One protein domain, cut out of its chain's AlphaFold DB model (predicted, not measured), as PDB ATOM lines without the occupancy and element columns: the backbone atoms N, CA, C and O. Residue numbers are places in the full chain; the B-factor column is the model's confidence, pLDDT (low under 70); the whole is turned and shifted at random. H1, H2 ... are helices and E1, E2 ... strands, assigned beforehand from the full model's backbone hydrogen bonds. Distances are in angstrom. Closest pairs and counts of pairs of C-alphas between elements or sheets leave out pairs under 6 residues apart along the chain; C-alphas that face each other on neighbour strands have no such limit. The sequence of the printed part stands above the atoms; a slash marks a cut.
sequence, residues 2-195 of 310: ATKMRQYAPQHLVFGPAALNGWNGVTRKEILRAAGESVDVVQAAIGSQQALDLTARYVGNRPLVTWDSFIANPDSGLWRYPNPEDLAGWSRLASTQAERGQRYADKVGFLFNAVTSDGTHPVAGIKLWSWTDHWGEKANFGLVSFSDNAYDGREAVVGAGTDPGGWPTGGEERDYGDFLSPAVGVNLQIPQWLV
ATOM      1  N   ALA A   2     118.637 -53.900  73.465       89.50
ATOM      2  CA  ALA A   2     119.638 -52.836  73.650       89.50
ATOM      3  C   ALA A   2     119.690 -52.256  75.078       89.50
ATOM      4  O   ALA A   2     120.756 -52.220  75.681       89.50
ATOM      5  N   THR A   3     118.543 -51.917  75.680       92.31
ATOM      6  CA  THR A   3     118.472 -51.460  77.084       92.31
ATOM      7  C   THR A   3     119.104 -52.452  78.059       92.31
ATOM      8  O   THR A   3     119.800 -52.050  78.984       92.31
ATOM      9  N   LYS A   4     118.900 -53.757  77.841       93.88
ATOM     10  CA  LYS A   4     119.471 -54.802  78.693       93.88
ATOM     11  C   LYS A   4     120.978 -54.927  78.482       93.88
ATOM     12  O   LYS A   4     121.698 -55.055  79.461       93.88
ATOM     13  N   MET A   5     121.460 -54.821  77.242       93.31
ATOM     14  CA  MET A   5     122.899 -54.802  76.942       93.31
ATOM     15  C   MET A   5     123.590 -53.610  77.611       93.31
ATOM     16  O   MET A   5     124.601 -53.795  78.278       93.31
ATOM     17  N   ARG A   6     122.986 -52.416  77.546       94.19
ATOM     18  CA  ARG A   6     123.516 -51.201  78.187       94.19
ATOM     19  C   ARG A   6     123.598 -51.298  79.715       94.19
ATOM     20  O   ARG A   6     124.440 -50.638  80.306       94.19
ATOM     21  N   GLN A   7     122.779 -52.133  80.362       96.56
ATOM     22  CA  GLN A   7     122.905 -52.388  81.805       96.56
ATOM     23  C   GLN A   7     124.185 -53.157  82.161       96.56
ATOM     24  O   GLN A   7     124.741 -52.925  83.229       96.56
ATOM     25  N   TYR A   8     124.641 -54.070  81.297       96.44
ATOM     26  CA  TYR A   8     125.822 -54.905  81.560       96.44
ATOM     27  C   TYR A   8     127.105 -54.355  80.932       96.44
ATOM     28  O   TYR A   8     128.186 -54.580  81.463       96.44
ATOM     29  N   ALA A   9     126.992 -53.639  79.814       95.19
ATOM     30  CA  ALA A   9     128.118 -53.095  79.062       95.19
ATOM     31  C   ALA A   9     127.849 -51.630  78.658       95.19
ATOM     32  O   ALA A   9     127.713 -51.328  77.473       95.19
ATOM     33  N   PRO A  10     127.757 -50.696  79.624       93.12
ATOM     34  CA  PRO A  10     127.346 -49.310  79.367       93.12
ATOM     35  C   PRO A  10     128.323 -48.513  78.490       93.12
ATOM     36  O   PRO A  10     127.941 -47.493  77.929       93.12
ATOM     37  N   GLN A  11     129.572 -48.968  78.369       96.19
ATOM     38  CA  GLN A  11     130.618 -48.332  77.559       96.19
ATOM     39  C   GLN A  11     130.820 -48.998  76.187       96.19
ATOM     40  O   GLN A  11     131.781 -48.682  75.495       96.19
ATOM     41  N   HIS A  12     129.953 -49.938  75.798       95.19
ATOM     42  CA  HIS A  12     130.061 -50.647  74.523       95.19
ATOM     43  C   HIS A  12     128.935 -50.247  73.575       95.19
ATOM     44  O   HIS A  12     127.776 -50.132  73.980       95.19
ATOM     45  N   LEU A  13     129.280 -50.089  72.295       95.38
ATOM     46  CA  LEU A  13     128.303 -49.870  71.235       95.38
ATOM     47  C   LEU A  13     127.402 -51.099  71.088       95.38
ATOM     48  O   LEU A  13     127.873 -52.233  70.988       95.38
ATOM     49  N   VAL A  14     126.099 -50.868  71.004       95.06
ATOM     50  CA  VAL A  14     125.124 -51.896  70.657       95.06
ATOM     51  C   VAL A  14     124.974 -51.933  69.143       95.06
ATOM     52  O   VAL A  14     124.427 -51.010  68.538       95.06
ATOM     53  N   PHE A  15     125.424 -53.023  68.530       94.50
ATOM     54  CA  PHE A  15     125.200 -53.292  67.114       94.50
ATOM     55  C   PHE A  15     123.832 -53.961  66.913       94.50
ATOM     56  O   PHE A  15     123.432 -54.839  67.681       94.50
ATOM     57  N   GLY A  16     123.107 -53.553  65.870       90.94
ATOM     58  CA  GLY A  16     121.822 -54.142  65.483       90.94
ATOM     59  C   GLY A  16     121.927 -55.569  64.947       90.94
ATOM     60  O   GLY A  16     123.021 -56.108  64.834       90.94
ATOM     61  N   PRO A  17     120.801 -56.219  64.613       86.38
ATOM     62  CA  PRO A  17     120.828 -57.556  64.024       86.38
ATOM     63  C   PRO A  17     121.529 -57.536  62.658       86.38
ATOM     64  O   PRO A  17     121.281 -56.645  61.856       86.38
ATOM     65  N   ALA A  18     122.356 -58.544  62.366       75.81
ATOM     66  CA  ALA A  18     123.176 -58.599  61.146       75.81
ATOM     67  C   ALA A  18     122.394 -58.843  59.834       75.81
ATOM     68  O   ALA A  18     122.995 -58.880  58.768       75.81
ATOM     69  N   ALA A  19     121.072 -59.031  59.902       79.69
ATOM     70  CA  ALA A  19     120.253 -59.529  58.794       79.69
ATOM     71  C   ALA A  19     119.385 -58.460  58.103       79.69
ATOM     72  O   ALA A  19     118.500 -58.806  57.316       79.69
ATOM     73  N   LEU A  20     119.571 -57.167  58.396       93.12
ATOM     74  CA  LEU A  20     118.803 -56.133  57.699       93.12
ATOM     75  C   LEU A  20     119.262 -56.037  56.237       93.12
ATOM     76  O   LEU A  20     120.452 -56.134  55.944       93.12
ATOM     77  N   ASN A  21     118.304 -55.841  55.330       91.56
ATOM     78  CA  ASN A  21     118.496 -55.797  53.879       91.56
ATOM     79  C   ASN A  21     119.110 -57.076  53.282       91.56
ATOM     80  O   ASN A  21     119.798 -57.035  52.263       91.56
ATOM     81  N   GLY A  22     118.877 -58.229  53.914       82.81
ATOM     82  CA  GLY A  22     119.279 -59.509  53.340       82.81
ATOM     83  C   GLY A  22     118.671 -59.738  51.950       82.81
ATOM     84  O   GLY A  22     117.624 -59.183  51.611       82.81
ATOM     85  N   TRP A  23     119.314 -60.597  51.158       75.44
ATOM     86  CA  TRP A  23     118.755 -61.090  49.890       75.44
ATOM     87  C   TRP A  23     118.495 -60.009  48.825       75.44
ATOM     88  O   TRP A  23     117.486 -60.064  48.132       75.44
ATOM     89  N   ASN A  24     119.378 -59.002  48.717       72.00
ATOM     90  CA  ASN A  24     119.223 -57.811  47.854       72.00
ATOM     91  C   ASN A  24     117.931 -57.001  48.098       72.00
ATOM     92  O   ASN A  24     117.598 -56.102  47.325       72.00
ATOM     93  N   GLY A  25     117.204 -57.301  49.174       82.56
ATOM     94  CA  GLY A  25     115.986 -56.609  49.551       82.56
ATOM     95  C   GLY A  25     116.256 -55.380  50.411       82.56
ATOM     96  O   GLY A  25     117.344 -55.176  50.941       82.56
ATOM     97  N   VAL A  26     115.212 -54.580  50.605       90.50
ATOM     98  CA  VAL A  26     115.193 -53.522  51.617       90.50
ATOM     99  C   VAL A  26     114.258 -53.961  52.734       90.50
ATOM    100  O   VAL A  26     113.100 -54.309  52.489       90.50
ATOM    101  N   THR A  27     114.760 -53.965  53.967       94.56
ATOM    102  CA  THR A  27     113.951 -54.283  55.144       94.56
ATOM    103  C   THR A  27     112.756 -53.329  55.244       94.56
ATOM    104  O   THR A  27     112.840 -52.148  54.911       94.56
ATOM    105  N   ARG A  28     111.621 -53.825  55.755       95.12
ATOM    106  CA  ARG A  28     110.420 -53.008  55.981       95.12
ATOM    107  C   ARG A  28     110.735 -51.779  56.840       95.12
ATOM    108  O   ARG A  28     111.430 -51.877  57.853       95.12
ATOM    109  N   LYS A  29     110.172 -50.632  56.456       95.75
ATOM    110  CA  LYS A  29     110.449 -49.321  57.064       95.75
ATOM    111  C   LYS A  29     110.241 -49.284  58.581       95.75
ATOM    112  O   LYS A  29     110.998 -48.618  59.277       95.75
ATOM    113  N   GLU A  30     109.254 -50.010  59.105       96.19
ATOM    114  CA  GLU A  30     108.954 -50.067  60.540       96.19
ATOM    115  C   GLU A  30     110.086 -50.740  61.325       96.19
ATOM    116  O   GLU A  30     110.442 -50.288  62.410       96.19
ATOM    117  N   ILE A  31     110.695 -51.784  60.754       95.62
ATOM    118  CA  ILE A  31     111.815 -52.508  61.370       95.62
ATOM    119  C   ILE A  31     113.083 -51.652  61.314       95.62
ATOM    120  O   ILE A  31     113.816 -51.581  62.298       95.62
ATOM    121  N   LEU A  32     113.326 -50.967  60.191       95.19
ATOM    122  CA  LEU A  32     114.447 -50.032  60.060       95.19
ATOM    123  C   LEU A  32     114.343 -48.877  61.064       95.19
ATOM    124  O   LEU A  32     115.321 -48.568  61.740       95.19
ATOM    125  N   ARG A  33     113.148 -48.299  61.231       95.38
ATOM    126  CA  ARG A  33     112.900 -47.263  62.242       95.38
ATOM    127  C   ARG A  33     113.174 -47.777  63.654       95.38
ATOM    128  O   ARG A  33     113.938 -47.160  64.388       95.38
ATOM    129  N   ALA A  34     112.627 -48.945  64.000       94.25
ATOM    130  CA  ALA A  34     112.862 -49.556  65.304       94.25
ATOM    131  C   ALA A  34     114.356 -49.828  65.561       94.25
ATOM    132  O   ALA A  34     114.832 -49.649  66.683       94.25
ATOM    133  N   ALA A  35     115.111 -50.229  64.532       94.81
ATOM    134  CA  ALA A  35     116.559 -50.379  64.627       94.81
ATOM    135  C   ALA A  35     117.241 -49.030  64.907       94.81
ATOM    136  O   ALA A  35     117.966 -48.924  65.895       94.81
ATOM    137  N   GLY A  36     116.954 -47.992  64.113       94.06
ATOM    138  CA  GLY A  36     117.538 -46.655  64.279       94.06
ATOM    139  C   GLY A  36     117.271 -46.007  65.644       94.06
ATOM    140  O   GLY A  36     118.118 -45.292  66.184       94.06
ATOM    141  N   GLU A  37     116.122 -46.304  66.249       94.56
ATOM    142  CA  GLU A  37     115.758 -45.842  67.595       94.56
ATOM    143  C   GLU A  37     116.466 -46.629  68.712       94.56
ATOM    144  O   GLU A  37     116.692 -46.103  69.802       94.56
ATOM    145  N   SER A  38     116.835 -47.888  68.459       93.00
ATOM    146  CA  SER A  38     117.257 -48.817  69.513       93.00
ATOM    147  C   SER A  38     118.770 -48.986  69.639       93.00
ATOM    148  O   SER A  38     119.267 -49.150  70.761       93.00
ATOM    149  N   VAL A  39     119.497 -48.999  68.518       95.12
ATOM    150  CA  VAL A  39     120.910 -49.418  68.464       95.12
ATOM    151  C   VAL A  39     121.847 -48.263  68.132       95.12
ATOM    152  O   VAL A  39     121.422 -47.238  67.604       95.12
ATOM    153  N   ASP A  40     123.126 -48.428  68.465       95.75
ATOM    154  CA  ASP A  40     124.149 -47.408  68.220       95.75
ATOM    155  C   ASP A  40     124.728 -47.544  66.805       95.75
ATOM    156  O   ASP A  40     125.007 -46.536  66.160       95.75
ATOM    157  N   VAL A  41     124.835 -48.779  66.300       96.25
ATOM    158  CA  VAL A  41     125.284 -49.095  64.935       96.25
ATOM    159  C   VAL A  41     124.284 -50.027  64.266       96.25
ATOM    160  O   VAL A  41     123.956 -51.090  64.801       96.25
ATOM    161  N   VAL A  42     123.800 -49.659  63.084       96.12
ATOM    162  CA  VAL A  42     122.871 -50.496  62.320       96.12
ATOM    163  C   VAL A  42     123.662 -51.415  61.403       96.12
ATOM    164  O   VAL A  42     124.503 -50.971  60.627       96.12
ATOM    165  N   GLN A  43     123.374 -52.712  61.477       95.00
ATOM    166  CA  GLN A  43     123.968 -53.690  60.576       95.00
ATOM    167  C   GLN A  43     123.005 -53.982  59.431       95.00
ATOM    168  O   GLN A  43     121.944 -54.556  59.663       95.00
ATOM    169  N   ALA A  44     123.350 -53.565  58.215       93.31
ATOM    170  CA  ALA A  44     122.489 -53.726  57.049       93.31
ATOM    171  C   ALA A  44     123.317 -53.946  55.782       93.31
ATOM    172  O   ALA A  44     124.313 -53.261  55.569       93.31
ATOM    173  N   ALA A  45     122.899 -54.873  54.921       90.50
ATOM    174  CA  ALA A  45     123.504 -55.014  53.602       90.50
ATOM    175  C   ALA A  45     123.095 -53.839  52.694       90.50
ATOM    176  O   ALA A  45     121.941 -53.412  52.679       90.50
ATOM    177  N   ILE A  46     124.044 -53.310  51.921       91.31
ATOM    178  CA  ILE A  46     123.807 -52.177  51.016       91.31
ATOM    179  C   ILE A  46     124.280 -52.567  49.620       91.31
ATOM    180  O   ILE A  46     125.458 -52.451  49.298       91.31
ATOM    181  N   GLY A  47     123.378 -53.109  48.800       86.62
ATOM    182  CA  GLY A  47     123.695 -53.568  47.440       86.62
ATOM    183  C   GLY A  47     123.659 -52.473  46.369       86.62
ATOM    184  O   GLY A  47     124.193 -52.675  45.284       86.62
ATOM    185  N   SER A  48     123.026 -51.333  46.650       89.31
ATOM    186  CA  SER A  48     122.823 -50.244  45.691       89.31
ATOM    187  C   SER A  48     122.600 -48.906  46.397       89.31
ATOM    188  O   SER A  48     122.261 -48.869  47.583       89.31
ATOM    189  N   GLN A  49     122.718 -47.806  45.648       90.94
ATOM    190  CA  GLN A  49     122.397 -46.460  46.134       90.94
ATOM    191  C   GLN A  49     120.941 -46.355  46.616       90.94
ATOM    192  O   GLN A  49     120.667 -45.811  47.679       90.94
ATOM    193  N   GLN A  50     119.997 -46.968  45.896       90.25
ATOM    194  CA  GLN A  50     118.592 -46.988  46.309       90.25
ATOM    195  C   GLN A  50     118.397 -47.689  47.663       90.25
ATOM    196  O   GLN A  50     117.625 -47.216  48.498       90.25
ATOM    197  N   ALA A  51     119.087 -48.812  47.890       91.38
ATOM    198  CA  ALA A  51     119.032 -49.516  49.167       91.38
ATOM    199  C   ALA A  51     119.624 -48.662  50.296       91.38
ATOM    200  O   ALA A  51     119.058 -48.636  51.391       91.38
ATOM    201  N   LEU A  52     120.708 -47.928  50.026       93.00
ATOM    202  CA  LEU A  52     121.293 -46.979  50.969       93.00
ATOM    203  C   LEU A  52     120.296 -45.888  51.362       93.00
ATOM    204  O   LEU A  52     119.998 -45.744  52.545       93.00
ATOM    205  N   ASP A  53     119.744 -45.172  50.383       91.62
ATOM    206  CA  ASP A  53     118.857 -44.030  50.622       91.62
ATOM    207  C   ASP A  53     117.588 -44.440  51.374       91.62
ATOM    208  O   ASP A  53     117.163 -43.771  52.320       91.62
ATOM    209  N   LEU A  54     116.985 -45.574  50.996       91.88
ATOM    210  CA  LEU A  54     115.823 -46.110  51.700       91.88
ATOM    211  C   LEU A  54     116.171 -46.533  53.129       91.88
ATOM    212  O   LEU A  54     115.371 -46.305  54.033       91.88
ATOM    213  N   THR A  55     117.350 -47.116  53.347       93.75
ATOM    214  CA  THR A  55     117.798 -47.517  54.685       93.75
ATOM    215  C   THR A  55     118.019 -46.293  55.561       93.75
ATOM    216  O   THR A  55     117.370 -46.166  56.601       93.75
ATOM    217  N   ALA A  56     118.866 -45.367  55.107       92.81
ATOM    218  CA  ALA A  56     119.222 -44.138  55.806       92.81
ATOM    219  C   ALA A  56     117.988 -43.298  56.162       92.81
ATOM    220  O   ALA A  56     117.857 -42.838  57.297       92.81
ATOM    221  N   ARG A  57     117.015 -43.196  55.244       92.38
ATOM    222  CA  ARG A  57     115.745 -42.488  55.476       92.38
ATOM    223  C   ARG A  57     115.010 -42.959  56.732       92.38
ATOM    224  O   ARG A  57     114.347 -42.148  57.377       92.38
ATOM    225  N   TYR A  58     115.052 -44.252  57.050       93.62
ATOM    226  CA  TYR A  58     114.288 -44.808  58.172       93.62
ATOM    227  C   TYR A  58     115.121 -45.023  59.429       93.62
ATOM    228  O   TYR A  58     114.571 -44.891  60.520       93.62
ATOM    229  N   VAL A  59     116.412 -45.337  59.301       93.44
ATOM    230  CA  VAL A  59     117.287 -45.531  60.469       93.44
ATOM    231  C   VAL A  59     117.797 -44.208  61.053       93.44
ATOM    232  O   VAL A  59     118.253 -44.187  62.195       93.44
ATOM    233  N   GLY A  60     117.695 -43.109  60.297       88.19
ATOM    234  CA  GLY A  60     118.189 -41.789  60.684       88.19
ATOM    235  C   GLY A  60     119.710 -41.671  60.558       88.19
ATOM    236  O   GLY A  60     120.351 -42.448  59.853       88.19
ATOM    237  N   ASN A  61     120.296 -40.701  61.266       87.50
ATOM    238  CA  ASN A  61     121.744 -40.478  61.286       87.50
ATOM    239  C   ASN A  61     122.455 -41.509  62.185       87.50
ATOM    240  O   ASN A  61     122.921 -41.196  63.283       87.50
ATOM    241  N   ARG A  62     122.451 -42.772  61.751       91.94
ATOM    242  CA  ARG A  62     123.115 -43.890  62.423       91.94
ATOM    243  C   ARG A  62     124.220 -44.453  61.534       91.94
ATOM    244  O   ARG A  62     123.974 -44.646  60.343       91.94
ATOM    245  N   PRO A  63     125.394 -44.783  62.098       94.75
ATOM    246  CA  PRO A  63     126.435 -45.466  61.348       94.75
ATOM    247  C   PRO A  63     125.945 -46.843  60.890       94.75
ATOM    248  O   PRO A  63     125.316 -47.590  61.650       94.75
ATOM    249  N   LEU A  64     126.259 -47.169  59.640       94.88
ATOM    250  CA  LEU A  64     125.957 -48.437  58.996       94.88
ATOM    251  C   LEU A  64     127.212 -49.302  58.937       94.88
ATOM    252  O   LEU A  64     128.264 -48.853  58.483       94.88
ATOM    253  N   VAL A  65     127.089 -50.562  59.340       95.19
ATOM    254  CA  VAL A  65     128.114 -51.582  59.104       95.19
ATOM    255  C   VAL A  65     127.516 -52.685  58.251       95.19
ATOM    256  O   VAL A  65     126.471 -53.250  58.573       95.19
ATOM    257  N   THR A  66     128.177 -52.992  57.146       92.38
ATOM    258  CA  THR A  66     127.718 -54.020  56.213       92.38
ATOM    259  C   THR A  66     128.267 -55.395  56.583       92.38
ATOM    260  O   THR A  66     129.243 -55.529  57.325       92.38
ATOM    261  N   TRP A  67     127.612 -56.437  56.082       89.44
ATOM    262  CA  TRP A  67     128.115 -57.804  56.096       89.44
ATOM    263  C   TRP A  67     128.015 -58.343  54.673       89.44
ATOM    264  O   TRP A  67     126.923 -58.399  54.096       89.44
ATOM    265  N   ASP A  68     129.159 -58.679  54.094       89.25
ATOM    266  CA  ASP A  68     129.283 -59.077  52.699       89.25
ATOM    267  C   ASP A  68     130.157 -60.329  52.580       89.25
ATOM    268  O   ASP A  68     131.008 -60.623  53.420       89.25
ATOM    269  N   SER A  69     129.918 -61.073  51.510       89.69
ATOM    270  CA  SER A  69     130.631 -62.292  51.157       89.69
ATOM    271  C   SER A  69     130.953 -62.269  49.669       89.69
ATOM    272  O   SER A  69     130.240 -61.634  48.890       89.69
ATOM    273  N   PHE A  70     132.028 -62.948  49.281       92.88
ATOM    274  CA  PHE A  70     132.480 -63.065  47.895       92.88
ATOM    275  C   PHE A  70     133.005 -64.477  47.686       92.88
ATOM    276  O   PHE A  70     133.702 -64.983  48.565       92.88
ATOM    277  N   ILE A  71     132.682 -65.101  46.555       94.38
ATOM    278  CA  ILE A  71     132.984 -66.513  46.289       94.38
ATOM    279  C   ILE A  71     133.590 -66.673  44.898       94.38
ATOM    280  O   ILE A  71     133.069 -66.109  43.935       94.38
ATOM    281  N   ALA A  72     134.628 -67.501  44.791       95.19
ATOM    282  CA  ALA A  72     135.113 -68.046  43.526       95.19
ATOM    283  C   ALA A  72     135.458 -69.533  43.676       95.19
ATOM    284  O   ALA A  72     136.625 -69.921  43.674       95.19
ATOM    285  N   ASN A  73     134.431 -70.386  43.788       96.00
ATOM    286  CA  ASN A  73     134.630 -71.831  43.919       96.00
ATOM    287  C   ASN A  73     135.530 -72.422  42.818       96.00
ATOM    288  O   ASN A  73     136.411 -73.201  43.181       96.00
ATOM    289  N   PRO A  74     135.389 -72.061  41.519       95.62
ATOM    290  CA  PRO A  74     136.193 -72.658  40.448       95.62
ATOM    291  C   PRO A  74     137.713 -72.498  40.606       95.62
ATOM    292  O   PRO A  74     138.460 -73.315  40.071       95.62
ATOM    293  N   ASP A  75     138.155 -71.488  41.355       97.06
ATOM    294  CA  ASP A  75     139.558 -71.148  41.606       97.06
ATOM    295  C   ASP A  75     139.884 -71.280  43.105       97.06
ATOM    296  O   ASP A  75     140.364 -70.356  43.756       97.06
ATOM    297  N   SER A  76     139.501 -72.410  43.704       97.62
ATOM    298  CA  SER A  76     139.685 -72.681  45.136       97.62
ATOM    299  C   SER A  76     139.696 -74.180  45.445       97.62
ATOM    300  O   SER A  76     139.436 -75.013  44.568       97.62
ATOM    301  N   GLY A  77     139.870 -74.537  46.724       96.50
ATOM    302  CA  GLY A  77     139.711 -75.912  47.221       96.50
ATOM    303  C   GLY A  77     138.326 -76.515  46.964       96.50
ATOM    304  O   GLY A  77     138.135 -77.728  47.058       96.50
ATOM    305  N   LEU A  78     137.353 -75.687  46.589       96.56
ATOM    306  CA  LEU A  78     135.990 -76.085  46.268       96.56
ATOM    307  C   LEU A  78     135.720 -76.194  44.762       96.56
ATOM    308  O   LEU A  78     134.562 -76.345  44.394       96.56
ATOM    309  N   TRP A  79     136.735 -76.214  43.892       95.75
ATOM    310  CA  TRP A  79     136.579 -76.228  42.423       95.75
ATOM    311  C   TRP A  79     135.670 -77.328  41.851       95.75
ATOM    312  O   TRP A  79     135.165 -77.200  40.737       95.75
ATOM    313  N   ARG A  80     135.459 -78.425  42.591       95.62
ATOM    314  CA  ARG A  80     134.533 -79.513  42.212       95.62
ATOM    315  C   ARG A  80     133.061 -79.157  42.394       95.62
ATOM    316  O   ARG A  80     132.201 -79.879  41.897       95.62
ATOM    317  N   TYR A  81     132.776 -78.094  43.132       93.81
ATOM    318  CA  TYR A  81     131.440 -77.593  43.386       93.81
ATOM    319  C   TYR A  81     131.238 -76.320  42.560       93.81
ATOM    320  O   TYR A  81     132.118 -75.457  42.542       93.81
ATOM    321  N   PRO A  82     130.097 -76.177  41.867       89.06
ATOM    322  CA  PRO A  82     129.784 -74.920  41.204       89.06
ATOM    323  C   PRO A  82     129.687 -73.797  42.242       89.06
ATOM    324  O   PRO A  82     129.510 -74.045  43.437       89.06
ATOM    325  N   ASN A  83     129.785 -72.548  41.789       88.62
ATOM    326  CA  ASN A  83     129.362 -71.430  42.628       88.62
ATOM    327  C   ASN A  83     127.893 -71.641  43.059       88.62
ATOM    328  O   ASN A  83     127.106 -72.102  42.228       88.62
ATOM    329  N   PRO A  84     127.512 -71.306  44.307       80.88
ATOM    330  CA  PRO A  84     126.147 -71.511  44.786       80.88
ATOM    331  C   PRO A  84     125.123 -70.783  43.901       80.88
ATOM    332  O   PRO A  84     125.188 -69.564  43.724       80.88
ATOM    333  N   GLU A  85     124.201 -71.539  43.299       66.12
ATOM    334  CA  GLU A  85     123.218 -71.019  42.335       66.12
ATOM    335  C   GLU A  85     122.191 -70.080  42.982       66.12
ATOM    336  O   GLU A  85     121.673 -69.178  42.329       66.12
ATOM    337  N   ASP A  86     121.930 -70.234  44.280       64.00
ATOM    338  CA  ASP A  86     121.083 -69.344  45.082       64.00
ATOM    339  C   ASP A  86     121.678 -67.932  45.247       64.00
ATOM    340  O   ASP A  86     120.971 -66.981  45.592       64.00
ATOM    341  N   LEU A  87     122.965 -67.777  44.926       64.12
ATOM    342  CA  LEU A  87     123.671 -66.501  44.848       64.12
ATOM    343  C   LEU A  87     123.831 -66.001  43.398       64.12
ATOM    344  O   LEU A  87     124.463 -64.966  43.165       64.12
ATOM    345  N   ALA A  88     123.259 -66.691  42.403       56.03
ATOM    346  CA  ALA A  88     123.292 -66.254  41.010       56.03
ATOM    347  C   ALA A  88     122.563 -64.907  40.836       56.03
ATOM    348  O   ALA A  88     121.472 -64.688  41.360       56.03
ATOM    349  N   GLY A  89     123.189 -63.971  40.113       56.69
ATOM    350  CA  GLY A  89     122.692 -62.596  39.942       56.69
ATOM    351  C   GLY A  89     123.179 -61.598  41.001       56.69
ATOM    352  O   GLY A  89     122.855 -60.413  40.923       56.69
ATOM    353  N   TRP A  90     123.988 -62.039  41.966       61.69
ATOM    354  CA  TRP A  90     124.626 -61.164  42.945       61.69
ATOM    355  C   TRP A  90     126.014 -60.740  42.463       61.69
ATOM    356  O   TRP A  90     126.763 -61.548  41.919       61.69
ATOM    357  N   SER A  91     126.426 -59.500  42.743       63.41
ATOM    358  CA  SER A  91     127.764 -58.971  42.405       63.41
ATOM    359  C   SER A  91     128.935 -59.651  43.144       63.41
ATOM    360  O   SER A  91     130.068 -59.182  43.064       63.41
ATOM    361  N   ARG A  92     128.667 -60.759  43.843       76.12
ATOM    362  CA  ARG A  92     129.530 -61.446  44.813       76.12
ATOM    363  C   ARG A  92     130.158 -62.742  44.286       76.12
ATOM    364  O   ARG A  92     131.072 -63.259  44.919       76.12
ATOM    365  N   LEU A  93     129.670 -63.273  43.162       87.25
ATOM    366  CA  LEU A  93     130.204 -64.488  42.540       87.25
ATOM    367  C   LEU A  93     131.247 -64.141  41.476       87.25
ATOM    368  O   LEU A  93     131.005 -63.278  40.638       87.25
ATOM    369  N   ALA A  94     132.367 -64.850  41.495       92.38
ATOM    370  CA  ALA A  94     133.471 -64.739  40.550       92.38
ATOM    371  C   ALA A  94     133.908 -66.127  40.065       92.38
ATOM    372  O   ALA A  94     133.582 -67.149  40.674       92.38
ATOM    373  N   SER A  95     134.643 -66.167  38.958       92.88
ATOM    374  CA  SER A  95     135.236 -67.408  38.444       92.88
ATOM    375  C   SER A  95     136.680 -67.598  38.901       92.88
ATOM    376  O   SER A  95     137.158 -68.726  38.917       92.88
ATOM    377  N   THR A  96     137.364 -66.513  39.274       96.00
ATOM    378  CA  THR A  96     138.756 -66.523  39.750       96.00
ATOM    379  C   THR A  96     138.907 -65.737  41.049       96.00
ATOM    380  O   THR A  96     138.106 -64.844  41.335       96.00
ATOM    381  N   GLN A  97     139.952 -66.019  41.825       97.50
ATOM    382  CA  GLN A  97     140.293 -65.253  43.027       97.50
ATOM    383  C   GLN A  97     140.612 -63.793  42.692       97.50
ATOM    384  O   GLN A  97     140.174 -62.899  43.410       97.50
ATOM    385  N   ALA A  98     141.272 -63.536  41.557       94.75
ATOM    386  CA  ALA A  98     141.541 -62.175  41.087       94.75
ATOM    387  C   ALA A  98     140.242 -61.387  40.853       94.75
ATOM    388  O   ALA A  98     140.093 -60.254  41.311       94.75
ATOM    389  N   GLU A  99     139.259 -62.004  40.191       94.75
ATOM    390  CA  GLU A  99     137.946 -61.393  39.984       94.75
ATOM    391  C   GLU A  99     137.190 -61.223  41.313       94.75
ATOM    392  O   GLU A  99     136.550 -60.198  41.547       94.75
ATOM    393  N   ARG A 100     137.287 -62.204  42.216       96.12
ATOM    394  CA  ARG A 100     136.695 -62.150  43.559       96.12
ATOM    395  C   ARG A 100     137.261 -60.982  44.372       96.12
ATOM    396  O   ARG A 100     136.490 -60.249  44.993       96.12
ATOM    397  N   GLY A 101     138.579 -60.783  44.326       96.19
ATOM    398  CA  GLY A 101     139.276 -59.671  44.969       96.19
ATOM    399  C   GLY A 101     138.855 -58.331  44.378       96.19
ATOM    400  O   GLY A 101     138.552 -57.397  45.121       96.19
ATOM    401  N   GLN A 102     138.734 -58.242  43.050       95.31
ATOM    402  CA  GLN A 102     138.247 -57.029  42.392       95.31
ATOM    403  C   GLN A 102     136.801 -56.700  42.791       95.31
ATOM    404  O   GLN A 102     136.495 -55.551  43.084       95.31
ATOM    405  N   ARG A 103     135.916 -57.697  42.898       93.25
ATOM    406  CA  ARG A 103     134.530 -57.488  43.359       93.25
ATOM    407  C   ARG A 103     134.466 -56.982  44.797       93.25
ATOM    408  O   ARG A 103     133.627 -56.134  45.107       93.25
ATOM    409  N   TYR A 104     135.347 -57.476  45.670       95.31
ATOM    410  CA  TYR A 104     135.514 -56.917  47.011       95.31
ATOM    411  C   TYR A 104     135.963 -55.454  46.940       95.31
ATOM    412  O   TYR A 104     135.352 -54.600  47.584       95.31
ATOM    413  N   ALA A 105     136.967 -55.151  46.112       95.88
ATOM    414  CA  ALA A 105     137.464 -53.794  45.917       95.88
ATOM    415  C   ALA A 105     136.381 -52.829  45.421       95.88
ATOM    416  O   ALA A 105     136.169 -51.778  46.025       95.88
ATOM    417  N   ASP A 106     135.618 -53.219  44.404       93.75
ATOM    418  CA  ASP A 106     134.517 -52.421  43.867       93.75
ATOM    419  C   ASP A 106     133.441 -52.165  44.930       93.75
ATOM    420  O   ASP A 106     132.915 -51.055  45.055       93.75
ATOM    421  N   LYS A 107     133.127 -53.182  45.746       93.19
ATOM    422  CA  LYS A 107     132.159 -53.056  46.838       93.19
ATOM    423  C   LYS A 107     132.638 -52.090  47.915       93.19
ATOM    424  O   LYS A 107     131.855 -51.245  48.343       93.19
ATOM    425  N   VAL A 108     133.883 -52.219  48.370       95.06
ATOM    426  CA  VAL A 108     134.476 -51.321  49.370       95.06
ATOM    427  C   VAL A 108     134.520 -49.892  48.830       95.06
ATOM    428  O   VAL A 108     134.073 -48.973  49.514       95.06
ATOM    429  N   GLY A 109     134.937 -49.714  47.574       93.62
ATOM    430  CA  GLY A 109     134.913 -48.425  46.888       93.62
ATOM    431  C   GLY A 109     133.517 -47.804  46.860       93.62
ATOM    432  O   GLY A 109     133.359 -46.652  47.258       93.62
ATOM    433  N   PHE A 110     132.491 -48.569  46.475       92.81
ATOM    434  CA  PHE A 110     131.102 -48.111  46.542       92.81
ATOM    435  C   PHE A 110     130.716 -47.703  47.966       92.81
ATOM    436  O   PHE A 110     130.264 -46.584  48.168       92.81
ATOM    437  N   LEU A 111     130.908 -48.580  48.953       93.44
ATOM    438  CA  LEU A 111     130.421 -48.376  50.316       93.44
ATOM    439  C   LEU A 111     130.985 -47.121  50.983       93.44
ATOM    440  O   LEU A 111     130.224 -46.369  51.583       93.44
ATOM    441  N   PHE A 112     132.294 -46.899  50.880       92.31
ATOM    442  CA  PHE A 112     132.946 -45.775  51.553       92.31
ATOM    443  C   PHE A 112     132.809 -44.448  50.793       92.31
ATOM    444  O   PHE A 112     132.926 -43.390  51.405       92.31
ATOM    445  N   ASN A 113     132.489 -44.482  49.495       90.06
ATOM    446  CA  ASN A 113     132.155 -43.279  48.725       90.06
ATOM    447  C   ASN A 113     130.645 -42.993  48.671       90.06
ATOM    448  O   ASN A 113     130.249 -41.949  48.157       90.06
ATOM    449  N   ALA A 114     129.792 -43.895  49.166       89.50
ATOM    450  CA  ALA A 114     128.351 -43.728  49.067       89.50
ATOM    451  C   ALA A 114     127.866 -42.579  49.958       89.50
ATOM    452  O   ALA A 114     128.188 -42.510  51.148       89.50
ATOM    453  N   VAL A 115     127.039 -41.714  49.376       89.50
ATOM    454  CA  VAL A 115     126.471 -40.540  50.039       89.50
ATOM    455  C   VAL A 115     124.958 -40.666  50.031       89.50
ATOM    456  O   VAL A 115     124.371 -41.042  49.018       89.50
ATOM    457  N   THR A 116     124.308 -40.378  51.149       86.81
ATOM    458  CA  THR A 116     122.847 -40.284  51.219       86.81
ATOM    459  C   THR A 116     122.346 -39.030  50.513       86.81
ATOM    460  O   THR A 116     123.087 -38.075  50.284       86.81
ATOM    461  N   SER A 117     121.047 -38.974  50.219       81.00
ATOM    462  CA  SER A 117     120.422 -37.794  49.600       81.00
ATOM    463  C   SER A 117     120.647 -36.460  50.336       81.00
ATOM    464  O   SER A 117     120.452 -35.405  49.742       81.00
ATOM    465  N   ASP A 118     120.997 -36.493  51.625       79.50
ATOM    466  CA  ASP A 118     121.294 -35.315  52.453       79.50
ATOM    467  C   ASP A 118     122.797 -34.987  52.566       79.50
ATOM    468  O   ASP A 118     123.165 -34.081  53.309       79.50
ATOM    469  N   GLY A 119     123.664 -35.683  51.823       84.94
ATOM    470  CA  GLY A 119     125.105 -35.422  51.819       84.94
ATOM    471  C   GLY A 119     125.897 -36.169  52.899       84.94
ATOM    472  O   GLY A 119     127.093 -35.929  53.042       84.94
ATOM    473  N   THR A 120     125.267 -37.063  53.665       86.31
ATOM    474  CA  THR A 120     125.945 -37.826  54.725       86.31
ATOM    475  C   THR A 120     126.660 -39.053  54.153       86.31
ATOM    476  O   THR A 120     126.141 -39.722  53.265       86.31
ATOM    477  N   HIS A 121     127.827 -39.401  54.703       90.25
ATOM    478  CA  HIS A 121     128.491 -40.691  54.484       90.25
ATOM    479  C   HIS A 121     128.154 -41.634  55.653       90.25
ATOM    480  O   HIS A 121     128.817 -41.578  56.691       90.25
ATOM    481  N   PRO A 122     127.103 -42.469  55.563       91.44
ATOM    482  CA  PRO A 122     126.626 -43.222  56.721       91.44
ATOM    483  C   PRO A 122     127.387 -44.536  56.944       91.44
ATOM    484  O   PRO A 122     127.240 -45.140  58.006       91.44
ATOM    485  N   VAL A 123     128.153 -45.033  55.966       93.25
ATOM    486  CA  VAL A 123     128.842 -46.325  56.082       93.25
ATOM    487  C   VAL A 123     130.127 -46.165  56.887       93.25
ATOM    488  O   VAL A 123     131.052 -45.475  56.481       93.25
ATOM    489  N   ALA A 124     130.177 -46.846  58.028       92.62
ATOM    490  CA  ALA A 124     131.296 -46.825  58.964       92.62
ATOM    491  C   ALA A 124     132.137 -48.112  58.922       92.62
ATOM    492  O   ALA A 124     133.155 -48.204  59.605       92.62
ATOM    493  N   GLY A 125     131.721 -49.130  58.159       92.75
ATOM    494  CA  GLY A 125     132.499 -50.356  58.035       92.75
ATOM    495  C   GLY A 125     131.853 -51.474  57.223       92.75
ATOM    496  O   GLY A 125     130.678 -51.435  56.848       92.75
ATOM    497  N   ILE A 126     132.655 -52.510  57.003       92.56
ATOM    498  CA  ILE A 126     132.295 -53.757  56.332       92.56
ATOM    499  C   ILE A 126     132.836 -54.934  57.141       92.56
ATOM    500  O   ILE A 126     133.954 -54.895  57.651       92.56
ATOM    501  N   LYS A 127     132.039 -55.994  57.249       92.19
ATOM    502  CA  LYS A 127     132.475 -57.303  57.726       92.19
ATOM    503  C   LYS A 127     132.481 -58.274  56.560       92.19
ATOM    504  O   LYS A 127     131.439 -58.488  55.943       92.19
ATOM    505  N   LEU A 128     133.635 -58.874  56.304       91.94
ATOM    506  CA  LEU A 128     133.773 -59.945  55.331       91.94
ATOM    507  C   LEU A 128     133.461 -61.292  55.993       91.94
ATOM    508  O   LEU A 128     133.982 -61.600  57.065       91.94
ATOM    509  N   TRP A 129     132.622 -62.093  55.347       90.25
ATOM    510  CA  TRP A 129     132.519 -63.524  55.610       90.25
ATOM    511  C   TRP A 129     133.377 -64.256  54.572       90.25
ATOM    512  O   TRP A 129     133.089 -64.125  53.380       90.25
ATOM    513  N   SER A 130     134.441 -64.965  54.956       92.38
ATOM    514  CA  SER A 130     134.892 -65.345  56.314       92.38
ATOM    515  C   SER A 130     136.415 -65.491  56.395       92.38
ATOM    516  O   SER A 130     137.122 -65.191  55.442       92.38
ATOM    517  N   TRP A 131     136.933 -65.926  57.553       95.50
ATOM    518  CA  TRP A 131     138.355 -66.252  57.701       95.50
ATOM    519  C   TRP A 131     138.766 -67.399  56.766       95.50
ATOM    520  O   TRP A 131     139.541 -67.172  55.844       95.50
ATOM    521  N   THR A 132     138.182 -68.588  56.934       96.88
ATOM    522  CA  THR A 132     138.420 -69.764  56.078       96.88
ATOM    523  C   THR A 132     137.244 -70.039  55.152       96.88
ATOM    524  O   THR A 132     136.130 -69.548  55.370       96.88
ATOM    525  N   ASP A 133     137.474 -70.899  54.165       96.19
ATOM    526  CA  ASP A 133     136.419 -71.520  53.367       96.19
ATOM    527  C   ASP A 133     135.427 -72.331  54.205       96.19
ATOM    528  O   ASP A 133     135.727 -72.791  55.312       96.19
ATOM    529  N   HIS A 134     134.221 -72.518  53.661       94.56
ATOM    530  CA  HIS A 134     133.129 -73.168  54.372       94.56
ATOM    531  C   HIS A 134     132.672 -74.450  53.670       94.56
ATOM    532  O   HIS A 134     132.002 -74.441  52.634       94.56
ATOM    533  N   TRP A 135     133.005 -75.592  54.275       94.19
ATOM    534  CA  TRP A 135     132.723 -76.911  53.705       94.19
ATOM    535  C   TRP A 135     131.236 -77.277  53.710       94.19
ATOM    536  O   TRP A 135     130.780 -77.974  52.802       94.19
ATOM    537  N   GLY A 136     130.480 -76.842  54.722       92.44
ATOM    538  CA  GLY A 136     129.054 -77.160  54.834       92.44
ATOM    539  C   GLY A 136     128.209 -76.474  53.761       92.44
ATOM    540  O   GLY A 136     127.287 -77.084  53.233       92.44
ATOM    541  N   GLU A 137     128.576 -75.245  53.390       90.06
ATOM    542  CA  GLU A 137     127.886 -74.464  52.346       90.06
ATOM    543  C   GLU A 137     128.514 -74.646  50.963       90.06
ATOM    544  O   GLU A 137     127.977 -74.155  49.978       90.06
ATOM    545  N   LYS A 138     129.646 -75.359  50.882       93.06
ATOM    546  CA  LYS A 138     130.439 -75.494  49.653       93.06
ATOM    547  C   LYS A 138     130.769 -74.130  49.049       93.06
ATOM    548  O   LYS A 138     130.605 -73.935  47.850       93.06
ATOM    549  N   ALA A 139     131.236 -73.197  49.875       92.69
ATOM    550  CA  ALA A 139     131.515 -71.832  49.446       92.69
ATOM    551  C   ALA A 139     132.919 -71.364  49.855       92.69
ATOM    552  O   ALA A 139     133.310 -71.449  51.025       92.69
ATOM    553  N   ASN A 140     133.658 -70.850  48.870       95.44
ATOM    554  CA  ASN A 140     134.977 -70.248  49.034       95.44
ATOM    555  C   ASN A 140     134.848 -68.809  49.558       95.44
ATOM    556  O   ASN A 140     134.960 -67.833  48.821       95.44
ATOM    557  N   PHE A 141     134.496 -68.689  50.836       93.56
ATOM    558  CA  PHE A 141     134.366 -67.412  51.536       93.56
ATOM    559  C   PHE A 141     135.683 -66.916  52.135       93.56
ATOM    560  O   PHE A 141     135.776 -65.737  52.475       93.56
ATOM    561  N   GLY A 142     136.685 -67.784  52.277       96.12
ATOM    562  CA  GLY A 142     137.868 -67.523  53.081       96.12
ATOM    563  C   GLY A 142     138.800 -66.466  52.506       96.12
ATOM    564  O   GLY A 142     138.911 -66.302  51.289       96.12
ATOM    565  N   LEU A 143     139.500 -65.776  53.399       97.69
ATOM    566  CA  LEU A 143     140.784 -65.133  53.110       97.69
ATOM    567  C   LEU A 143     141.888 -66.179  52.899       97.69
ATOM    568  O   LEU A 143     142.829 -65.940  52.144       97.69
ATOM    569  N   VAL A 144     141.728 -67.335  53.548       97.75
ATOM    570  CA  VAL A 144     142.615 -68.496  53.472       97.75
ATOM    571  C   VAL A 144     141.843 -69.758  53.068       97.75
ATOM    572  O   VAL A 144     140.623 -69.851  53.265       97.75
ATOM    573  N   SER A 145     142.554 -70.739  52.514       97.75
ATOM    574  CA  SER A 145     142.027 -72.060  52.156       97.75
ATOM    575  C   SER A 145     141.692 -72.917  53.393       97.75
ATOM    576  O   SER A 145     141.888 -72.511  54.540       97.75
ATOM    577  N   PHE A 146     141.214 -74.151  53.186       97.12
ATOM    578  CA  PHE A 146     141.043 -75.127  54.276       97.12
ATOM    579  C   PHE A 146     142.355 -75.533  54.962       97.12
ATOM    580  O   PHE A 146     142.313 -76.034  56.084       97.12
ATOM    581  N   SER A 147     143.489 -75.326  54.294       96.12
ATOM    582  CA  SER A 147     144.827 -75.627  54.808       96.12
ATOM    583  C   SER A 147     145.483 -74.417  55.480       96.12
ATOM    584  O   SER A 147     146.663 -74.486  55.793       96.12
ATOM    585  N   ASP A 148     144.729 -73.329  55.699       96.06
ATOM    586  CA  ASP A 148     145.220 -72.055  56.256       96.06
ATOM    587  C   ASP A 148     146.245 -71.338  55.354       96.06
ATOM    588  O   ASP A 148     147.031 -70.525  55.822       96.06
ATOM    589  N   ASN A 149     146.214 -71.606  54.043       97.81
ATOM    590  CA  ASN A 149     147.048 -70.912  53.063       97.81
ATOM    591  C   ASN A 149     146.344 -69.663  52.520       97.81
ATOM    592  O   ASN A 149     145.190 -69.744  52.085       97.81
ATOM    593  N   ALA A 150     147.037 -68.527  52.473       97.75
ATOM    594  CA  ALA A 150     146.492 -67.277  51.955       97.75
ATOM    595  C   ALA A 150     146.164 -67.326  50.449       97.75
ATOM    596  O   ALA A 150     146.950 -67.803  49.627       97.75
ATOM    597  N   TYR A 151     145.017 -66.758  50.056       98.19
ATOM    598  CA  TYR A 151     144.691 -66.494  48.646       98.19
ATOM    599  C   TYR A 151     145.430 -65.246  48.130       98.19
ATOM    600  O   TYR A 151     144.804 -64.253  47.761       98.19
ATOM    601  N   ASP A 152     146.763 -65.275  48.144       96.25
ATOM    602  CA  ASP A 152     147.666 -64.192  47.713       96.25
ATOM    603  C   ASP A 152     148.417 -64.517  46.402       96.25
ATOM    604  O   ASP A 152     149.353 -63.816  46.007       96.25
ATOM    605  N   GLY A 153     148.034 -65.615  45.740       95.25
ATOM    606  CA  GLY A 153     148.711 -66.150  44.558       95.25
ATOM    607  C   GLY A 153     150.074 -66.795  44.839       95.25
ATOM    608  O   GLY A 153     150.831 -67.028  43.893       95.25
ATOM    609  N   ARG A 154     150.422 -67.055  46.108       94.69
ATOM    610  CA  ARG A 154     151.710 -67.640  46.516       94.69
ATOM    611  C   ARG A 154     151.571 -68.779  47.511       94.69
ATOM    612  O   ARG A 154     152.302 -69.754  47.381       94.69
ATOM    613  N   GLU A 155     150.698 -68.651  48.505       97.69
ATOM    614  CA  GLU A 155     150.577 -69.638  49.580       97.69
ATOM    615  C   GLU A 155     149.592 -70.751  49.229       97.69
ATOM    616  O   GLU A 155     149.898 -71.925  49.416       97.69
ATOM    617  N   ALA A 156     148.410 -70.408  48.706       97.75
ATOM    618  CA  ALA A 156     147.371 -71.378  48.362       97.75
ATOM    619  C   ALA A 156     147.641 -72.037  46.994       97.75
ATOM    620  O   ALA A 156     146.868 -71.901  46.044       97.75
ATOM    621  N   VAL A 157     148.772 -72.737  46.902       98.31
ATOM    622  CA  VAL A 157     149.292 -73.364  45.680       98.31
ATOM    623  C   VAL A 157     149.699 -74.821  45.902       98.31
ATOM    624  O   VAL A 157     149.776 -75.301  47.036       98.31
ATOM    625  N   VAL A 158     149.977 -75.559  44.822       98.31
ATOM    626  CA  VAL A 158     150.428 -76.960  44.917       98.31
ATOM    627  C   VAL A 158     151.804 -77.049  45.570       98.31
ATOM    628  O   VAL A 158     152.059 -77.920  46.404       98.31
ATOM    629  N   GLY A 159     152.711 -76.156  45.169       97.50
ATOM    630  CA  GLY A 159     154.095 -76.150  45.631       97.50
ATOM    631  C   GLY A 159     154.196 -75.868  47.127       97.50
ATOM    632  O   GLY A 159     153.704 -74.848  47.594       97.50
ATOM    633  N   ALA A 160     154.866 -76.748  47.871       96.81
ATOM    634  CA  ALA A 160     155.157 -76.500  49.278       96.81
ATOM    635  C   ALA A 160     156.093 -75.293  49.440       96.81
ATOM    636  O   ALA A 160     157.063 -75.140  48.690       96.81
ATOM    637  N   GLY A 161     155.821 -74.473  50.448       96.00
ATOM    638  CA  GLY A 161     156.547 -73.244  50.724       96.00
ATOM    639  C   GLY A 161     156.634 -72.934  52.211       96.00
ATOM    640  O   GLY A 161     156.400 -73.778  53.081       96.00
ATOM    641  N   THR A 162     157.036 -71.706  52.509       95.62
ATOM    642  CA  THR A 162     157.053 -71.167  53.865       95.62
ATOM    643  C   THR A 162     156.743 -69.678  53.791       95.62
ATOM    644  O   THR A 162     157.283 -68.987  52.923       95.62
ATOM    645  N   ASP A 163     155.875 -69.191  54.670       92.00
ATOM    646  CA  ASP A 163     155.544 -67.771  54.765       92.00
ATOM    647  C   ASP A 163     156.701 -66.961  55.410       92.00
ATOM    648  O   ASP A 163     157.677 -67.531  55.921       92.00
ATOM    649  N   PRO A 164     156.637 -65.615  55.433       90.25
ATOM    650  CA  PRO A 164     157.629 -64.794  56.135       90.25
ATOM    651  C   PRO A 164     157.721 -65.057  57.649       90.25
ATOM    652  O   PRO A 164     158.711 -64.669  58.274       90.25
ATOM    653  N   GLY A 165     156.698 -65.676  58.241       91.50
ATOM    654  CA  GLY A 165     156.646 -66.082  59.643       91.50
ATOM    655  C   GLY A 165     157.323 -67.426  59.935       91.50
ATOM    656  O   GLY A 165     157.511 -67.754  61.107       91.50
ATOM    657  N   GLY A 166     157.735 -68.180  58.912       93.75
ATOM    658  CA  GLY A 166     158.325 -69.510  59.058       93.75
ATOM    659  C   GLY A 166     157.308 -70.659  59.072       93.75
ATOM    660  O   GLY A 166     157.695 -71.797  59.349       93.75
ATOM    661  N   TRP A 167     156.032 -70.396  58.790       94.88
ATOM    662  CA  TRP A 167     154.972 -71.400  58.754       94.88
ATOM    663  C   TRP A 167     154.907 -72.092  57.388       94.88
ATOM    664  O   TRP A 167     155.042 -71.417  56.367       94.88
ATOM    665  N   PRO A 168     154.724 -73.425  57.334       97.31
ATOM    666  CA  PRO A 168     154.585 -74.143  56.071       97.31
ATOM    667  C   PRO A 168     153.386 -73.646  55.262       97.31
ATOM    668  O   PRO A 168     152.307 -73.480  55.823       97.31
ATOM    669  N   THR A 169     153.570 -73.492  53.952       97.88
ATOM    670  CA  THR A 169     152.502 -73.125  53.011       97.88
ATOM    671  C   THR A 169     152.415 -74.110  51.846       97.88
ATOM    672  O   THR A 169     153.277 -74.984  51.685       97.88
ATOM    673  N   GLY A 170     151.379 -73.977  51.020       97.19
ATOM    674  CA  GLY A 170     151.137 -74.826  49.858       97.19
ATOM    675  C   GLY A 170     150.525 -76.178  50.211       97.19
ATOM    676  O   GLY A 170     149.922 -76.357  51.271       97.19
ATOM    677  N   GLY A 171     150.661 -77.150  49.306       97.44
ATOM    678  CA  GLY A 171     150.033 -78.469  49.447       97.44
ATOM    679  C   GLY A 171     148.563 -78.505  49.021       97.44
ATOM    680  O   GLY A 171     147.864 -79.479  49.304       97.44
ATOM    681  N   GLU A 172     148.096 -77.469  48.325       97.94
ATOM    682  CA  GLU A 172     146.783 -77.466  47.694       97.94
ATOM    683  C   GLU A 172     146.728 -78.442  46.509       97.94
ATOM    684  O   GLU A 172     147.740 -78.833  45.928       97.94
ATOM    685  N   GLU A 173     145.522 -78.827  46.094       97.31
ATOM    686  CA  GLU A 173     145.362 -79.671  44.904       97.31
ATOM    687  C   GLU A 173     145.633 -78.929  43.585       97.31
ATOM    688  O   GLU A 173     145.841 -79.569  42.549       97.31
ATOM    689  N   ARG A 174     145.559 -77.592  43.596       97.75
ATOM    690  CA  ARG A 174     145.777 -76.707  42.443       97.75
ATOM    691  C   ARG A 174     146.388 -75.388  42.898       97.75
ATOM    692  O   ARG A 174     146.278 -75.025  44.063       97.75
ATOM    693  N   ASP A 175     146.969 -74.666  41.947       97.94
ATOM    694  CA  ASP A 175     147.403 -73.288  42.150       97.94
ATOM    695  C   ASP A 175     146.182 -72.370  42.100       97.94
ATOM    696  O   ASP A 175     145.566 -72.229  41.040       97.94
ATOM    697  N   TYR A 176     145.808 -71.794  43.243       97.75
ATOM    698  CA  TYR A 176     144.708 -70.839  43.321       97.75
ATOM    699  C   TYR A 176     145.205 -69.405  43.153       97.75
ATOM    700  O   TYR A 176     146.348 -69.073  43.472       97.75
ATOM    701  N   GLY A 177     144.331 -68.547  42.631       96.00
ATOM    702  CA  GLY A 177     144.667 -67.155  42.362       96.00
ATOM    703  C   GLY A 177     144.758 -66.248  43.599       96.00
ATOM    704  O   GLY A 177     144.772 -66.672  44.754       96.00
ATOM    705  N   ASP A 178     144.769 -64.946  43.321       96.88
ATOM    706  CA  ASP A 178     145.015 -63.883  44.295       96.88
ATOM    707  C   ASP A 178     143.760 -63.034  44.563       96.88
ATOM    708  O   ASP A 178     143.363 -62.205  43.744       96.88
ATOM    709  N   PHE A 179     143.135 -63.238  45.722       97.62
ATOM    710  CA  PHE A 179     142.060 -62.395  46.253       97.62
ATOM    711  C   PHE A 179     142.614 -61.243  47.100       97.62
ATOM    712  O   PHE A 179     142.023 -60.159  47.159       97.62
ATOM    713  N   LEU A 180     143.730 -61.487  47.790       97.62
ATOM    714  CA  LEU A 180     144.229 -60.624  48.850       97.62
ATOM    715  C   LEU A 180     144.891 -59.355  48.324       97.62
ATOM    716  O   LEU A 180     144.710 -58.313  48.949       97.62
ATOM    717  N   SER A 181     145.584 -59.371  47.185       95.12
ATOM    718  CA  SER A 181     146.228 -58.158  46.665       95.12
ATOM    719  C   SER A 181     145.218 -57.048  46.341       95.12
ATOM    720  O   SER A 181     145.406 -55.932  46.838       95.12
ATOM    721  N   PRO A 182     144.111 -57.293  45.603       93.69
ATOM    722  CA  PRO A 182     143.065 -56.282  45.431       93.69
ATOM    723  C   PRO A 182     142.418 -55.854  46.756       93.69
ATOM    724  O   PRO A 182     142.177 -54.663  46.970       93.69
ATOM    725  N   ALA A 183     142.163 -56.805  47.663       95.62
ATOM    726  CA  ALA A 183     141.513 -56.535  48.946       95.62
ATOM    727  C   ALA A 183     142.375 -55.668  49.881       95.62
ATOM    728  O   ALA A 183     141.879 -54.727  50.502       95.62
ATOM    729  N   VAL A 184     143.678 -55.937  49.951       95.31
ATOM    730  CA  VAL A 184     144.648 -55.098  50.662       95.31
ATOM    731  C   VAL A 184     144.743 -53.734  49.985       95.31
ATOM    732  O   VAL A 184     144.662 -52.712  50.665       95.31
ATOM    733  N   GLY A 185     144.854 -53.709  48.654       95.25
ATOM    734  CA  GLY A 185     144.970 -52.481  47.872       95.25
ATOM    735  C   GLY A 185     143.840 -51.489  48.145       95.25
ATOM    736  O   GLY A 185     144.111 -50.331  48.456       95.25
ATOM    737  N   VAL A 186     142.582 -51.940  48.101       94.69
ATOM    738  CA  VAL A 186     141.429 -51.069  48.386       94.69
ATOM    739  C   VAL A 186     141.377 -50.641  49.856       94.69
ATOM    740  O   VAL A 186     141.075 -49.488  50.157       94.69
ATOM    741  N   ASN A 187     141.714 -51.530  50.795       94.31
ATOM    742  CA  ASN A 187     141.619 -51.218  52.220       94.31
ATOM    743  C   ASN A 187     142.650 -50.165  52.638       94.31
ATOM    744  O   ASN A 187     142.358 -49.320  53.483       94.31
ATOM    745  N   LEU A 188     143.822 -50.157  51.998       94.44
ATOM    746  CA  LEU A 188     144.828 -49.110  52.175       94.44
ATOM    747  C   LEU A 188     144.384 -47.742  51.622       94.44
ATOM    748  O   LEU A 188     144.957 -46.726  52.014       94.44
ATOM    749  N   GLN A 189     143.359 -47.685  50.763       90.81
ATOM    750  CA  GLN A 189     142.777 -46.427  50.276       90.81
ATOM    751  C   GLN A 189     141.724 -45.846  51.224       90.81
ATOM    752  O   GLN A 189     141.538 -44.632  51.232       90.81
ATOM    753  N   ILE A 190     141.076 -46.665  52.065       89.62
ATOM    754  CA  ILE A 190     140.000 -46.220  52.970       89.62
ATOM    755  C   ILE A 190     140.388 -44.983  53.799       89.62
ATOM    756  O   ILE A 190     139.589 -44.045  53.839       89.62
ATOM    757  N   PRO A 191     141.587 -44.894  54.418       87.12
ATOM    758  CA  PRO A 191     141.973 -43.696  55.155       87.12
ATOM    759  C   PRO A 191     141.877 -42.415  54.322       87.12
ATOM    760  O   PRO A 191     141.474 -41.397  54.863       87.12
ATOM    761  N   GLN A 192     142.173 -42.468  53.019       83.25
ATOM    762  CA  GLN A 192     142.114 -41.314  52.113       83.25
ATOM    763  C   GLN A 192     140.679 -40.835  51.852       83.25
ATOM    764  O   GLN A 192     140.479 -39.653  51.590       83.25
ATOM    765  N   TRP A 193     139.688 -41.726  51.942       80.44
ATOM    766  CA  TRP A 193     138.264 -41.387  51.819       80.44
ATOM    767  C   TRP A 193     137.646 -40.935  53.145       80.44
ATOM    768  O   TRP A 193     136.651 -40.217  53.151       80.44
ATOM    769  N   LEU A 194     138.229 -41.369  54.266       73.38
ATOM    770  CA  LEU A 194     137.804 -40.990  55.614       73.38
ATOM    771  C   LEU A 194     138.457 -39.698  56.110       73.38
ATOM    772  O   LEU A 194     137.951 -39.096  57.061       73.38
ATOM    773  N   VAL A 195     139.560 -39.254  55.493       66.69
ATOM    774  CA  VAL A 195     139.995 -37.865  55.652       66.69
ATOM    775  C   VAL A 195     138.861 -37.012  55.094       66.69
ATOM    776  O   VAL A 195     138.495 -37.219  53.935       66.69
TER     777      VAL A 195
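Overview. This is residues 2 to 195 of the 310 residues of an uncharacterized protein of Acidobacteria bacterium (UniProt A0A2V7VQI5). Little regular structure: two paired strands, E1 and E2, form a small parallel sheet near the centre, with H4 over one face of it and H5 and H6 packed on H4; H1, H2 and H3 gather at one end. The printed part has 194 residues, ordered H1 H2 H3 E1 H4 E2 H5 H6, mostly helix, with 71 in named elements; it is compact, radius of gyration of the C-alphas 18.6 A, spans 53 by 37 by 35 A.

Arrangement. H1, residues 2 to 8, is close to but not clearly touching H2, residues 29 to 38; their closest C-alphas, Ala 2 and Ser 38, are 6.2 A apart. H2 touches H3, residues 49 to 59, at a steep tilt of 56 degrees; their closest C-alphas, Gly 36 and Val 59, are 4.0 A apart. E1, residues 64 to 69, H4, residues 97 to 113, and E2, residues 123 to 129, form a strand-helix-strand unit, two parallel neighbour strands with a helix between, and its crossover is right-handed; N 66 and O 125 are within hydrogen-bond range at 3.0 A. H5, residues 180 to 187, touches H4 at a shallow tilt of 6 degrees, the same way, closest C-alphas Gly 101 and Pro 182, 5.1 A. H6, residues 190 to 194, touches residues 112 to 113 of H4 alone, closest C-alphas Phe 112 and Trp 193, 6.9 A. Every O i to N i+4 pair is within hydrogen-bond range in H2, H4, H5 and H6, against 2 of 3 in H1 and 6 of 7 in H3.

Along the chain. H1 begins at C-alpha 2 (119.638, -52.836, 73.650); H4 is 24.1 A long, E2 17.6 A; H6 ends at C-alpha 194 (137.804, -40.990, 55.614).

Size, cuts and confidence. The printed part has no cut; the links H1 to H2, E1 to H4 and E2 to H5 are long. The pLDDT is under 70 in residues 85 to 91 and 195.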